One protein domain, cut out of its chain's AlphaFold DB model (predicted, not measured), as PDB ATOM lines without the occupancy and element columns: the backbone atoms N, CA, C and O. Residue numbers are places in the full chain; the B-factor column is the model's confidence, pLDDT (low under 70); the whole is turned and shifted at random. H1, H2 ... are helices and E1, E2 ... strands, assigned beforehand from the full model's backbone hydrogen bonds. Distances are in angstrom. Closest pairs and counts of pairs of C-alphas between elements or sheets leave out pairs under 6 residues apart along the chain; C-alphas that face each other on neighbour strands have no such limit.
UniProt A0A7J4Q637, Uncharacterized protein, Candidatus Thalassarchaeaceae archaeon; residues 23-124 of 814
ATOM      1  N   SER A  23     -14.691  28.808 -54.881       62.97
ATOM      2  CA  SER A  23     -13.597  27.892 -55.225       62.97
ATOM      3  C   SER A  23     -13.986  26.502 -54.719       62.97
ATOM      4  O   SER A  23     -14.387  26.446 -53.552       62.97
ATOM      5  N   PRO A  24     -13.842  25.418 -55.504       60.62
ATOM      6  CA  PRO A  24     -14.063  24.055 -55.010       60.62
ATOM      7  C   PRO A  24     -13.254  23.808 -53.728       60.62
ATOM      8  O   PRO A  24     -13.802  23.525 -52.665       60.62
ATOM      9  N   SER A  25     -11.972  24.178 -53.794       59.84
ATOM     10  CA  SER A  25     -10.943  24.154 -52.746       59.84
ATOM     11  C   SER A  25     -11.215  24.997 -51.483       59.84
ATOM     12  O   SER A  25     -10.314  25.218 -50.673       59.84
ATOM     13  N   LYS A  26     -12.437  25.512 -51.302       59.16
ATOM     14  CA  LYS A  26     -12.914  26.168 -50.072       59.16
ATOM     15  C   LYS A  26     -14.033  25.415 -49.347       59.16
ATOM     16  O   LYS A  26     -14.467  25.897 -48.306       59.16
ATOM     17  N   ILE A  27     -14.505  24.303 -49.906       56.94
ATOM     18  CA  ILE A  27     -15.612  23.479 -49.401       56.94
ATOM     19  C   ILE A  27     -15.307  21.985 -49.634       56.94
ATOM     20  O   ILE A  27     -16.131  21.256 -50.171       56.94
ATOM     21  N   GLY A  28     -14.076  21.559 -49.324       55.59
ATOM     22  CA  GLY A  28     -13.572  20.189 -49.528       55.59
ATOM     23  C   GLY A  28     -13.210  19.839 -50.979       55.59
ATOM     24  O   GLY A  28     -12.148  19.277 -51.228       55.59
ATOM     25  N   LEU A  29     -14.047  20.244 -51.938       60.31
ATOM     26  CA  LEU A  29     -13.984  19.828 -53.343       60.31
ATOM     27  C   LEU A  29     -12.625  20.069 -54.034       60.31
ATOM     28  O   LEU A  29     -12.001  21.131 -53.931       60.31
ATOM     29  N   ASN A  30     -12.221  19.087 -54.837       59.88
ATOM     30  CA  ASN A  30     -11.086  19.147 -55.755       59.88
ATOM     31  C   ASN A  30     -11.326  20.184 -56.881       59.88
ATOM     32  O   ASN A  30     -12.458  20.455 -57.264       59.88
ATOM     33  N   GLU A  31     -10.268  20.787 -57.437       58.09
ATOM     34  CA  GLU A  31     -10.401  21.763 -58.538       58.09
ATOM     35  C   GLU A  31     -10.571  21.109 -59.925       58.09
ATOM     36  O   GLU A  31     -10.978  21.793 -60.866       58.09
ATOM     37  N   ASP A  32     -10.301  19.803 -60.049       55.25
ATOM     38  CA  ASP A  32     -10.460  19.021 -61.288       55.25
ATOM     39  C   ASP A  32     -11.782  18.206 -61.360       55.25
ATOM     40  O   ASP A  32     -12.084  17.647 -62.420       55.25
ATOM     41  N   THR A  33     -12.588  18.136 -60.287       56.91
ATOM     42  CA  THR A  33     -13.864  17.381 -60.234       56.91
ATOM     43  C   THR A  33     -15.001  18.157 -59.550       56.91
ATOM     44  O   THR A  33     -14.769  19.038 -58.730       56.91
ATOM     45  N   GLY A  34     -16.244  17.809 -59.902       65.50
ATOM     46  CA  GLY A  34     -17.468  18.258 -59.226       65.50
ATOM     47  C   GLY A  34     -18.172  19.504 -59.798       65.50
ATOM     48  O   GLY A  34     -17.554  20.413 -60.357       65.50
ATOM     49  N   ASP A  35     -19.496  19.552 -59.642       79.38
ATOM     50  CA  ASP A  35     -20.361  20.714 -59.880       79.38
ATOM     51  C   ASP A  35     -20.892  21.245 -58.538       79.38
ATOM     52  O   ASP A  35     -21.868  20.747 -57.970       79.38
ATOM     53  N   ILE A  36     -20.249  22.310 -58.046       78.88
ATOM     54  CA  ILE A  36     -20.606  22.975 -56.786       78.88
ATOM     55  C   ILE A  36     -22.090  23.361 -56.747       78.88
ATOM     56  O   ILE A  36     -22.730  23.182 -55.717       78.88
ATOM     57  N   ASP A  37     -22.647  23.927 -57.823       82.88
ATOM     58  CA  ASP A  37     -24.025  24.441 -57.793       82.88
ATOM     59  C   ASP A  37     -25.028  23.283 -57.716       82.88
ATOM     60  O   ASP A  37     -26.030  23.364 -57.000       82.88
ATOM     61  N   ARG A  38     -24.696  22.165 -58.376       88.19
ATOM     62  CA  ARG A  38     -25.430  20.903 -58.291       88.19
ATOM     63  C   ARG A  38     -25.384  20.314 -56.874       88.19
ATOM     64  O   ARG A  38     -26.446  20.070 -56.298       88.19
ATOM     65  N   MET A  39     -24.195  20.170 -56.285       87.19
ATOM     66  CA  MET A  39     -24.018  19.649 -54.921       87.19
ATOM     67  C   MET A  39     -24.735  20.520 -53.880       87.19
ATOM     68  O   MET A  39     -25.519  20.028 -53.069       87.19
ATOM     69  N   MET A  40     -24.531  21.840 -53.940       86.94
ATOM     70  CA  MET A  40     -25.175  22.812 -53.051       86.94
ATOM     71  C   MET A  40     -26.703  22.738 -53.156       86.94
ATOM     72  O   MET A  40     -27.390  22.814 -52.138       86.94
ATOM     73  N   ARG A  41     -27.265  22.558 -54.359       91.06
ATOM     74  CA  ARG A  41     -28.711  22.360 -54.532       91.06
ATOM     75  C   ARG A  41     -29.187  21.045 -53.903       91.06
ATOM     76  O   ARG A  41     -30.225  21.069 -53.248       91.06
ATOM     77  N   GLY A  42     -28.450  19.941 -54.042       91.56
ATOM     78  CA  GLY A  42     -28.790  18.649 -53.427       91.56
ATOM     79  C   GLY A  42     -28.782  18.685 -51.896       91.56
ATOM     80  O   GLY A  42     -29.781  18.347 -51.261       91.56
ATOM     81  N   LEU A  43     -27.709  19.211 -51.300       90.44
ATOM     82  CA  LEU A  43     -27.588  19.418 -49.850       90.44
ATOM     83  C   LEU A  43     -28.753  20.241 -49.276       90.44
ATOM     84  O   LEU A  43     -29.322  19.894 -48.241       90.44
ATOM     85  N   LEU A  44     -29.153  21.311 -49.972       91.81
ATOM     86  CA  LEU A  44     -30.284  22.142 -49.561       91.81
ATOM     87  C   LEU A  44     -31.652  21.470 -49.798       91.81
ATOM     88  O   LEU A  44     -32.596  21.749 -49.057       91.81
ATOM     89  N   LEU A  45     -31.793  20.584 -50.790       93.38
ATOM     90  CA  LEU A  45     -33.011  19.784 -50.990       93.38
ATOM     91  C   LEU A  45     -33.203  18.749 -49.872       93.38
ATOM     92  O   LEU A  45     -34.326  18.604 -49.400       93.38
ATOM     93  N   MET A  46     -32.131  18.145 -49.344       92.69
ATOM     94  CA  MET A  46     -32.174  17.310 -48.125       92.69
ATOM     95  C   MET A  46     -32.417  18.114 -46.827       92.69
ATOM     96  O   MET A  46     -32.359  17.576 -45.728       92.69
ATOM     97  N   GLY A  47     -32.680  19.422 -46.922       90.00
ATOM     98  CA  GLY A  47     -32.954  20.279 -45.765       90.00
ATOM     99  C   GLY A  47     -31.714  20.718 -44.987       90.00
ATOM    100  O   GLY A  47     -31.863  21.394 -43.967       90.00
ATOM    101  N   GLY A  48     -30.516  20.388 -45.481       89.50
ATOM    102  CA  GLY A  48     -29.251  20.860 -44.936       89.50
ATOM    103  C   GLY A  48     -29.085  22.376 -45.016       89.50
ATOM    104  O   GLY A  48     -29.834  23.093 -45.691       89.50
ATOM    105  N   ASP A  49     -28.075  22.876 -44.311       88.69
ATOM    106  CA  ASP A  49     -27.748  24.296 -44.266       88.69
ATOM    107  C   ASP A  49     -26.229  24.525 -44.286       88.69
ATOM    108  O   ASP A  49     -25.450  23.728 -43.764       88.69
ATOM    109  N   ILE A  50     -25.801  25.606 -44.943       86.69
ATOM    110  CA  ILE A  50     -24.392  25.813 -45.302       86.69
ATOM    111  C   ILE A  50     -23.951  27.220 -44.909       86.69
ATOM    112  O   ILE A  50     -24.601  28.219 -45.242       86.69
ATOM    113  N   SER A  51     -22.829  27.312 -44.201       86.00
ATOM    114  CA  SER A  51     -22.212  28.577 -43.808       86.00
ATOM    115  C   SER A  51     -21.238  29.113 -44.861       86.00
ATOM    116  O   SER A  51     -20.610  28.384 -45.620       86.00
ATOM    117  N   SER A  52     -21.137  30.436 -44.939       83.06
ATOM    118  CA  SER A  52     -20.240  31.140 -45.859       83.06
ATOM    119  C   SER A  52     -19.793  32.456 -45.228       83.06
ATOM    120  O   SER A  52     -20.598  33.144 -44.601       83.06
ATOM    121  N   SER A  53     -18.511  32.814 -45.357       85.19
ATOM    122  CA  SER A  53     -17.948  34.003 -44.702       85.19
ATOM    123  C   SER A  53     -17.179  34.898 -45.674       85.19
ATOM    124  O   SER A  53     -16.254  34.465 -46.365       85.19
ATOM    125  N   PHE A  54     -17.569  36.173 -45.727       86.38
ATOM    126  CA  PHE A  54     -17.067  37.155 -46.687       86.38
ATOM    127  C   PHE A  54     -16.357  38.301 -45.961       86.38
ATOM    128  O   PHE A  54     -16.981  39.072 -45.232       86.38
ATOM    129  N   ASN A  55     -15.046  38.445 -46.164       87.19
ATOM    130  CA  ASN A  55     -14.286  39.538 -45.562       87.19
ATOM    131  C   ASN A  55     -14.558  40.874 -46.275       87.19
ATOM    132  O   ASN A  55     -14.312  41.010 -47.475       87.19
ATOM    133  N   ALA A  56     -15.008  41.876 -45.522       88.31
ATOM    134  CA  ALA A  56     -15.079  43.263 -45.964       88.31
ATOM    135  C   ALA A  56     -13.929  44.079 -45.348       88.31
ATOM    136  O   ALA A  56     -13.475  43.815 -44.230       88.31
ATOM    137  N   LYS A  57     -13.462  45.111 -46.065       90.88
ATOM    138  CA  LYS A  57     -12.398  46.006 -45.592       90.88
ATOM    139  C   LYS A  57     -12.623  47.454 -46.029       90.88
ATOM    140  O   LYS A  57     -12.607  47.755 -47.220       90.88
ATOM    141  N   ALA A  58     -12.761  48.354 -45.059       89.12
ATOM    142  CA  ALA A  58     -12.833  49.798 -45.265       89.12
ATOM    143  C   ALA A  58     -11.491  50.451 -44.909       89.12
ATOM    144  O   ALA A  58     -11.052  50.422 -43.756       89.12
ATOM    145  N   ILE A  59     -10.827  51.053 -45.895       89.06
ATOM    146  CA  ILE A  59      -9.619  51.868 -45.681       89.06
ATOM    147  C   ILE A  59      -9.985  53.268 -45.157       89.06
ATOM    148  O   ILE A  59     -11.150  53.662 -45.196       89.06
ATOM    149  N   ALA A  60      -9.000  54.012 -44.652       87.12
ATOM    150  CA  ALA A  60      -9.206  55.336 -44.069       87.12
ATOM    151  C   ALA A  60     -10.015  56.277 -44.990       87.12
ATOM    152  O   ALA A  60      -9.775  56.359 -46.199       87.12
ATOM    153  N   GLY A  61     -10.992  56.981 -44.417       84.75
ATOM    154  CA  GLY A  61     -11.875  57.916 -45.118       84.75
ATOM    155  C   GLY A  61     -13.006  57.272 -45.931       84.75
ATOM    156  O   GLY A  61     -13.720  57.997 -46.618       84.75
ATOM    157  N   HIS A  62     -13.181  55.945 -45.886       87.25
ATOM    158  CA  HIS A  62     -14.191  55.236 -46.678       87.25
ATOM    159  C   HIS A  62     -15.317  54.663 -45.810       87.25
ATOM    160  O   HIS A  62     -15.083  54.136 -44.724       87.25
ATOM    161  N   TYR A  63     -16.534  54.704 -46.349       87.62
ATOM    162  CA  TYR A  63     -17.676  53.912 -45.897       87.62
ATOM    163  C   TYR A  63     -17.901  52.785 -46.916       87.62
ATOM    164  O   TYR A  63     -17.902  53.048 -48.121       87.62
ATOM    165  N   VAL A  64     -18.032  51.540 -46.457       89.81
ATOM    166  CA  VAL A  64     -18.167  50.352 -47.318       89.81
ATOM    167  C   VAL A  64     -19.397  49.554 -46.911       89.81
ATOM    168  O   VAL A  64     -19.492  49.114 -45.771       89.81
ATOM    169  N   GLU A  65     -20.297  49.315 -47.861       90.69
ATOM    170  CA  GLU A  65     -21.403  48.364 -47.725       90.69
ATOM    171  C   GLU A  65     -21.103  47.117 -48.559       90.69
ATOM    172  O   GLU A  65     -20.934  47.195 -49.778       90.69
ATOM    173  N   LEU A  66     -21.060  45.959 -47.903       90.06
ATOM    174  CA  LEU A  66     -21.074  44.650 -48.542       90.06
ATOM    175  C   LEU A  66     -22.492  44.087 -48.428       90.06
ATOM    176  O   LEU A  66     -23.046  44.015 -47.338       90.06
ATOM    177  N   THR A  67     -23.084  43.688 -49.552       90.69
ATOM    178  CA  THR A  67     -24.384  43.001 -49.587       90.69
ATOM    179  C   THR A  67     -24.229  41.727 -50.403       90.69
ATOM    180  O   THR A  67     -23.828  41.802 -51.564       90.69
ATOM    181  N   VAL A  68     -24.522  40.576 -49.799       89.88
ATOM    182  CA  VAL A  68     -24.353  39.247 -50.399       89.88
ATOM    183  C   VAL A  68     -25.720  38.595 -50.554       89.88
ATOM    184  O   VAL A  68     -26.381  38.275 -49.565       89.88
ATOM    185  N   TYR A  69     -26.125  38.410 -51.809       89.44
ATOM    186  CA  TYR A  69     -27.295  37.621 -52.182       89.44
ATOM    187  C   TYR A  69     -26.868  36.158 -52.365       89.44
ATOM    188  O   TYR A  69     -25.819  35.924 -52.969       89.44
ATOM    189  N   PRO A  70     -27.649  35.190 -51.865       89.88
ATOM    190  CA  PRO A  70     -27.394  33.774 -52.093       89.88
ATOM    191  C   PRO A  70     -27.917  33.340 -53.486       89.88
ATOM    192  O   PRO A  70     -28.668  34.100 -54.110       89.88
ATOM    193  N   PRO A  71     -27.556  32.142 -53.988       88.19
ATOM    194  CA  PRO A  71     -28.117  31.573 -55.221       88.19
ATOM    195  C   PRO A  71     -29.655  31.561 -55.250       88.19
ATOM    196  O   PRO A  71     -30.296  31.455 -54.204       88.19
ATOM    197  N   ASP A  72     -30.262  31.627 -56.441       88.62
ATOM    198  CA  ASP A  72     -31.714  31.828 -56.612       88.62
ATOM    199  C   ASP A  72     -32.597  30.746 -55.958       88.62
ATOM    200  O   ASP A  72     -33.719  31.058 -55.548       88.62
ATOM    201  N   TYR A  73     -32.093  29.514 -55.820       88.38
ATOM    202  CA  TYR A  73     -32.743  28.382 -55.135       88.38
ATOM    203  C   TYR A  73     -32.607  28.413 -53.600       88.38
ATOM    204  O   TYR A  73     -33.162  27.568 -52.901       88.38
ATOM    205  N   SER A  74     -31.887  29.391 -53.049       91.44
ATOM    206  CA  SER A  74     -31.519  29.457 -51.630       91.44
ATOM    207  C   SER A  74     -31.801  30.827 -51.000       91.44
ATOM    208  O   SER A  74     -32.085  31.822 -51.677       91.44
ATOM    209  N   THR A  75     -31.786  30.875 -49.669       93.31
ATOM    210  CA  THR A  75     -32.105  32.063 -48.871       93.31
ATOM    211  C   THR A  75     -31.238  32.102 -47.611       93.31
ATOM    212  O   THR A  75     -31.036  31.074 -46.962       93.31
ATOM    213  N   VAL A  76     -30.709  33.274 -47.243       93.38
ATOM    214  CA  VAL A  76     -29.990  33.443 -45.968       93.38
ATOM    215  C   VAL A  76     -31.010  33.401 -44.832       93.38
ATOM    216  O   VAL A  76     -31.952  34.190 -44.830       93.38
ATOM    217  N   TYR A  77     -30.831  32.524 -43.846       92.56
ATOM    218  CA  TYR A  77     -31.719  32.471 -42.673       92.56
ATOM    219  C   TYR A  77     -31.049  32.988 -41.391       92.56
ATOM    220  O   TYR A  77     -31.747  33.417 -40.473       92.56
ATOM    221  N   GLN A  78     -29.713  33.006 -41.345       92.25
ATOM    222  CA  GLN A  78     -28.924  33.471 -40.205       92.25
ATOM    223  C   GLN A  78     -27.712  34.288 -40.673       92.25
ATOM    224  O   GLN A  78     -27.071  33.963 -41.673       92.25
ATOM    225  N   VAL A  79     -27.398  35.352 -39.931       92.62
ATOM    226  CA  VAL A  79     -26.239  36.231 -40.147       92.62
ATOM    227  C   VAL A  79     -25.575  36.474 -38.798       92.62
ATOM    228  O   VAL A  79     -26.267  36.743 -37.815       92.62
ATOM    229  N   GLU A  80     -24.251  36.380 -38.738       91.88
ATOM    230  CA  GLU A  80     -23.503  36.668 -37.511       91.88
ATOM    231  C   GLU A  80     -23.334  38.174 -37.289       91.88
ATOM    232  O   GLU A  80     -23.106  38.940 -38.229       91.88
ATOM    233  N   SER A  81     -23.383  38.607 -36.026       88.00
ATOM    234  CA  SER A  81     -23.029  39.979 -35.643       88.00
ATOM    235  C   SER A  81     -21.561  40.254 -36.006       88.00
ATOM    236  O   SER A  81     -20.705  39.449 -35.636       88.00
ATOM    237  N   PRO A  82     -21.230  41.363 -36.699       88.50
ATOM    238  CA  PRO A  82     -22.007  42.601 -36.825       88.50
ATOM    239  C   PRO A  82     -22.814  42.743 -38.129       88.50
ATOM    240  O   PRO A  82     -23.260  43.845 -38.451       88.50
ATOM    241  N   GLY A  83     -22.992  41.667 -38.896       89.62
ATOM    242  CA  GLY A  83     -23.858  41.655 -40.070       89.62
ATOM    243  C   GLY A  83     -25.347  41.777 -39.723       89.62
ATOM    244  O   GLY A  83     -25.784  41.540 -38.596       89.62
ATOM    245  N   LEU A  84     -26.138  42.149 -40.728       92.88
ATOM    246  CA  LEU A  84     -27.589  42.295 -40.673       92.88
ATOM    247  C   LEU A  84     -28.249  41.409 -41.734       92.88
ATOM    248  O   LEU A  84     -27.757  41.291 -42.858       92.88
ATOM    249  N   LEU A  85     -29.392  40.824 -41.377       94.75
ATOM    250  CA  LEU A  85     -30.263  40.086 -42.288       94.75
ATOM    251  C   LEU A  85     -31.332  41.024 -42.861       94.75
ATOM    252  O   LEU A  85     -32.045  41.688 -42.107       94.75
ATOM    253  N   PHE A  86     -31.481  41.037 -44.184       93.62
ATOM    254  CA  PHE A  86     -32.576  41.719 -44.876       93.62
ATOM    255  C   PHE A  86     -33.338  40.749 -45.783       93.62
ATOM    256  O   PHE A  86     -32.807  39.720 -46.189       93.62
ATOM    257  N   THR A  87     -34.584  41.090 -46.122       91.94
ATOM    258  CA  THR A  87     -35.481  40.242 -46.925       91.94
ATOM    259  C   THR A  87     -36.052  41.013 -48.107       91.94
ATOM    260  O   THR A  87     -36.582  42.114 -47.948       91.94
ATOM    261  N   GLN A  88     -35.979  40.414 -49.295       89.25
ATOM    262  CA  GLN A  88     -36.572  40.907 -50.531       89.25
ATOM    263  C   GLN A  88     -37.772  40.040 -50.926       89.25
ATOM    264  O   GLN A  88     -37.661  38.837 -51.164       89.25
ATOM    265  N   ASN A  89     -38.936  40.680 -51.024       87.56
ATOM    266  CA  ASN A  89     -40.176  40.038 -51.449       87.56
ATOM    267  C   ASN A  89     -40.317  40.141 -52.972       87.56
ATOM    268  O   ASN A  89     -40.341  41.246 -53.519       87.56
ATOM    269  N   TYR A  90     -40.456  39.001 -53.643       83.50
ATOM    270  CA  TYR A  90     -40.666  38.915 -55.086       83.50
ATOM    271  C   TYR A  90     -42.126  38.531 -55.398       83.50
ATOM    272  O   TYR A  90     -42.682  37.666 -54.720       83.50
ATOM    273  N   PRO A  91     -42.786  39.138 -56.404       81.25
ATOM    274  CA  PRO A  91     -44.137  38.737 -56.787       81.25
ATOM    275  C   PRO A  91     -44.176  37.283 -57.274       81.25
ATOM    276  O   PRO A  91     -43.411  36.911 -58.160       81.25
ATOM    277  N   ASN A  92     -45.106  36.489 -56.735       80.56
ATOM    278  CA  ASN A  92     -45.338  35.082 -57.094       80.56
ATOM    279  C   ASN A  92     -44.119  34.147 -56.911       80.56
ATOM    280  O   ASN A  92     -44.023  33.134 -57.597       80.56
ATOM    281  N   GLN A  93     -43.201  34.472 -55.998       80.94
ATOM    282  CA  GLN A  93     -42.080  33.611 -55.600       80.94
ATOM    283  C   GLN A  93     -41.907  33.649 -54.072       80.94
ATOM    284  O   GLN A  93     -42.299  34.644 -53.453       80.94
ATOM    285  N   PRO A  94     -41.264  32.641 -53.453       82.50
ATOM    286  CA  PRO A  94     -40.863  32.737 -52.056       82.50
ATOM    287  C   PRO A  94     -39.903  33.925 -51.838       82.50
ATOM    288  O   PRO A  94     -39.090  34.239 -52.725       82.50
ATOM    289  N   PRO A  95     -39.978  34.606 -50.680       88.00
ATOM    290  CA  PRO A  95     -39.087  35.716 -50.359       88.00
ATOM    291  C   PRO A  95     -37.638  35.231 -50.258       88.00
ATOM    292  O   PRO A  95     -37.370  34.136 -49.768       88.00
ATOM    293  N   GLN A  96     -36.695  36.059 -50.703       90.94
ATOM    294  CA  GLN A  96     -35.269  35.761 -50.598       90.94
ATOM    295  C   GLN A  96     -34.628  36.717 -49.599       90.94
ATOM    296  O   GLN A  96     -34.770  37.936 -49.709       90.94
ATOM    297  N   SER A  97     -33.915  36.167 -48.630       94.06
ATOM    298  CA  SER A  97     -33.180  36.926 -47.631       94.06
ATOM    299  C   SER A  97     -31.684  36.900 -47.928       94.06
ATOM    300  O   SER A  97     -31.163  35.932 -48.485       94.06
ATOM    301  N   TYR A  98     -31.007  37.992 -47.587       93.50
ATOM    302  CA  TYR A  98     -29.628  38.278 -47.968       93.50
ATOM    303  C   TYR A  98     -28.862  38.944 -46.817       93.50
ATOM    304  O   TYR A  98     -29.446  39.620 -45.963       93.50
ATOM    305  N   GLY A  99     -27.543  38.749 -46.792       93.31
ATOM    306  CA  GLY A  99     -26.662  39.321 -45.775       93.31
ATOM    307  C   GLY A  99     -26.180  40.720 -46.152       93.31
ATOM    308  O   GLY A  99     -25.891  40.995 -47.318       93.31
ATOM    309  N   HIS A 100     -26.049  41.603 -45.165       93.81
ATOM    310  CA  HIS A 100     -25.490  42.943 -45.332       93.81
ATOM    311  C   HIS A 100     -24.532  43.296 -44.189       93.81
ATOM    312  O   HIS A 100     -24.808  43.012 -43.027       93.81
ATOM    313  N   LEU A 101     -23.426  43.960 -44.510       93.94
ATOM    314  CA  LEU A 101     -22.437  44.464 -43.561       93.94
ATOM    315  C   LEU A 101     -22.013  45.875 -43.977       93.94
ATOM    316  O   LEU A 101     -21.566  46.076 -45.107       93.94
ATOM    317  N   SER A 102     -22.103  46.833 -43.056       91.50
ATOM    318  CA  SER A 102     -21.617  48.200 -43.249       91.50
ATOM    319  C   SER A 102     -20.399  48.488 -42.367       91.50
ATOM    320  O   SER A 102     -20.347  48.124 -41.193       91.50
ATOM    321  N   LEU A 103     -19.392  49.138 -42.953       91.56
ATOM    322  CA  LEU A 103     -18.139  49.525 -42.306       91.56
ATOM    323  C   LEU A 103     -17.935  51.034 -42.461       91.56
ATOM    324  O   LEU A 103     -17.635  51.504 -43.560       91.56
ATOM    325  N   ASP A 104     -18.052  51.789 -41.369       88.88
ATOM    326  CA  ASP A 104     -17.753  53.224 -41.353       88.88
ATOM    327  C   ASP A 104     -16.323  53.488 -40.863       88.88
ATOM    328  O   ASP A 104     -16.026  53.384 -39.675       88.88
ATOM    329  N   ASN A 105     -15.441  53.848 -41.797       88.69
ATOM    330  CA  ASN A 105     -14.093  54.344 -41.527       88.69
ATOM    331  C   ASN A 105     -13.926  55.787 -42.057       88.69
ATOM    332  O   ASN A 105     -12.838  56.188 -42.476       88.69
ATOM    333  N   THR A 106     -15.006  56.581 -42.085       83.62
ATOM    334  CA  THR A 106     -14.990  57.981 -42.559       83.62
ATOM    335  C   THR A 106     -14.292  58.939 -41.593       83.62
ATOM    336  O   THR A 106     -13.789  59.978 -42.021       83.62
ATOM    337  N   GLN A 107     -14.201  58.577 -40.308       83.75
ATOM    338  CA  GLN A 107     -13.465  59.307 -39.269       83.75
ATOM    339  C   GLN A 107     -12.317  58.439 -38.714       83.75
ATOM    340  O   GLN A 107     -12.391  57.977 -37.576       83.75
ATOM    341  N   PRO A 108     -11.272  58.170 -39.519       80.31
ATOM    342  CA  PRO A 108     -10.185  57.267 -39.151       80.31
ATOM    343  C   PRO A 108      -9.287  57.857 -38.053       80.31
ATOM    344  O   PRO A 108      -8.974  59.050 -38.070       80.31
ATOM    345  N   GLU A 109      -8.788  57.014 -37.145       78.38
ATOM    346  CA  GLU A 109      -7.802  57.429 -36.131       78.38
ATOM    347  C   GLU A 109      -6.427  57.753 -36.746       78.38
ATOM    348  O   GLU A 109      -5.672  58.561 -36.201       78.38
ATOM    349  N   SER A 110      -6.088  57.150 -37.892       78.31
ATOM    350  CA  SER A 110      -4.871  57.464 -38.643       78.31
ATOM    351  C   SER A 110      -5.063  57.283 -40.152       78.31
ATOM    352  O   SER A 110      -5.962  56.588 -40.611       78.31
ATOM    353  N   ILE A 111      -4.179  57.873 -40.960       73.56
ATOM    354  CA  ILE A 111      -4.235  57.750 -42.431       73.56
ATOM    355  C   ILE A 111      -4.016  56.289 -42.896       73.56
ATOM    356  O   ILE A 111      -4.391  55.933 -44.010       73.56
ATOM    357  N   GLU A 112      -3.468  55.428 -42.033       76.19
ATOM    358  CA  GLU A 112      -3.202  54.011 -42.311       76.19
ATOM    359  C   GLU A 112      -4.237  53.059 -41.672       76.19
ATOM    360  O   GLU A 112      -4.206  51.858 -41.945       76.19
ATOM    361  N   SER A 113      -5.173  53.546 -40.843       81.62
ATOM    362  CA  SER A 113      -6.134  52.673 -40.154       81.62
ATOM    363  C   SER A 113      -7.184  52.105 -41.113       81.62
ATOM    364  O   SER A 113      -7.907  52.852 -41.774       81.62
ATOM    365  N   SER A 114      -7.317  50.775 -41.149       86.94
ATOM    366  CA  SER A 114      -8.355  50.067 -41.907       86.94
ATOM    367  C   SER A 114      -9.203  49.181 -41.001       86.94
ATOM    368  O   SER A 114      -8.648  48.333 -40.303       86.94
ATOM    369  N   ILE A 115     -10.524  49.311 -41.084       87.62
ATOM    370  CA  ILE A 115     -11.471  48.386 -40.454       87.62
ATOM    371  C   ILE A 115     -11.635  47.178 -41.377       87.62
ATOM    372  O   ILE A 115     -11.785  47.342 -42.588       87.62
ATOM    373  N   SER A 116     -11.626  45.969 -40.822       90.19
ATOM    374  CA  SER A 116     -11.989  44.752 -41.546       90.19
ATOM    375  C   SER A 116     -12.777  43.829 -40.630       90.19
ATOM    376  O   SER A 116     -12.388  43.638 -39.481       90.19
ATOM    377  N   LEU A 117     -13.897  43.316 -41.135       90.56
ATOM    378  CA  LEU A 117     -14.824  42.428 -40.434       90.56
ATOM    379  C   LEU A 117     -15.352  41.405 -41.445       90.56
ATOM    380  O   LEU A 117     -15.400  41.683 -42.647       90.56
ATOM    381  N   ASN A 118     -15.760  40.239 -40.957       88.75
ATOM    382  CA  ASN A 118     -16.383  39.213 -41.782       88.75
ATOM    383  C   ASN A 118     -17.910  39.342 -41.722       88.75
ATOM    384  O   ASN A 118     -18.479  39.617 -40.667       88.75
ATOM    385  N   LEU A 119     -18.559  39.122 -42.863       89.38
ATOM    386  CA  LEU A 119     -19.984  38.850 -42.972       89.38
ATOM    387  C   LEU A 119     -20.145  37.333 -43.102       89.38
ATOM    388  O   LEU A 119     -19.969  36.800 -44.196       89.38
ATOM    389  N   THR A 120     -20.440  36.648 -41.997       89.69
ATOM    390  CA  THR A 120     -20.805  35.225 -42.021       89.69
ATOM    391  C   THR A 120     -22.315  35.084 -42.182       89.69
ATOM    392  O   THR A 120     -23.087  35.721 -41.459       89.69
ATOM    393  N   THR A 121     -22.741  34.246 -43.123       89.88
ATOM    394  CA  THR A 121     -24.145  33.969 -43.442       89.88
ATOM    395  C   THR A 121     -24.369  32.467 -43.570       89.88
ATOM    396  O   THR A 121     -23.596  31.808 -44.264       89.88
ATOM    397  N   ARG A 122     -25.434  31.933 -42.960       90.12
ATOM    398  CA  ARG A 122     -25.898  30.557 -43.215       90.12
ATOM    399  C   ARG A 122     -27.099  30.580 -44.159       90.12
ATOM    400  O   ARG A 122     -28.043  31.359 -43.959       90.12
ATOM    401  N   ILE A 123     -27.032  29.770 -45.213       90.62
ATOM    402  CA  ILE A 123     -28.063  29.639 -46.247       90.62
ATOM    403  C   ILE A 123     -28.797  28.309 -46.112       90.62
ATOM    404  O   ILE A 123     -28.219  27.317 -45.682       90.62
ATOM    405  N   LYS A 124     -30.068  28.306 -46.512       92.31
ATOM    406  CA  LYS A 124     -30.894  27.105 -46.657       92.31
ATOM    407  C   LYS A 124     -31.733  27.171 -47.937       92.31
ATOM    408  O   LYS A 124     -31.754  28.216 -48.597       92.31
TER     409      LYS A 124
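AT A GLANCE: This is residues 23 to 124 of the 814 residues of an uncharacterized protein of Candidatus Thalassarchaeaceae archaeon (UniProt A0A7J4Q637). Two strongly twisted sheets of three strands, E1 - E6 - E3 and E2 - E5 - E4, are partly face to face in a narrow sandwich, with their strands running nearly along one another. The helix H1 sits at one end, and the unnamed residues 23 to 35 come before it. The printed part has 102 residues, in the order H1 E1 E2 E3 E4 E5 E6; both sheets are antiparallel and the class is mostly strand. The whole is loose, with a radius of gyration of the C-alphas of 16.4 A, and flat, spanning 49 by 39 by 19 A.

IN THESE COORDINATES: Find C-alpha 49 at (-27.748, 24.296, -44.266); from there E1 runs 29.6 A to residue 58. E6, residues 115 to 124, covers 29.5 A and ends at C-alpha 124, (-30.894, 27.105, -46.657). E3 is residues 74 to 79, 14.3 A. In the other sheet, E5 is residues 96 to 105, 29.6 A; E2 is 62 to 68, 19.3 A; E4 is 84 to 88, 13.4 A. H1, residues 36 to 45, begins at (-20.606, 22.975, -56.786) and measures 14.1 A.

HOW THE PARTS SIT: Look first at inner strand E6, with antiparallel neighbours E1 and E3: N 52 of E1 and O 121 of E6 are within hydrogen-bond range at 2.9 A, and N 77 of E3 and O 122 of E6 are within hydrogen-bond range at 3.0 A. Around inner strand E5, N 66 and O 101 are 2.8 A apart towards E2, and N 86 and O 98 are 3.1 A apart towards E4, its hairpin partner. Across the sandwich, the closest C-alphas of E5 and E6 are Leu 101 and Leu 119, 6.2 A. H1 only grazes the first sheet, with residues 40 to 45; its O i to N i+4 pairs are within hydrogen-bond range throughout.

THE WHOLE: The C-alphas farthest apart are Asn 92 and Ser 110, 49.8 A. The printed part has no cut and no long link. Residues 23 to 34 have pLDDT under 70.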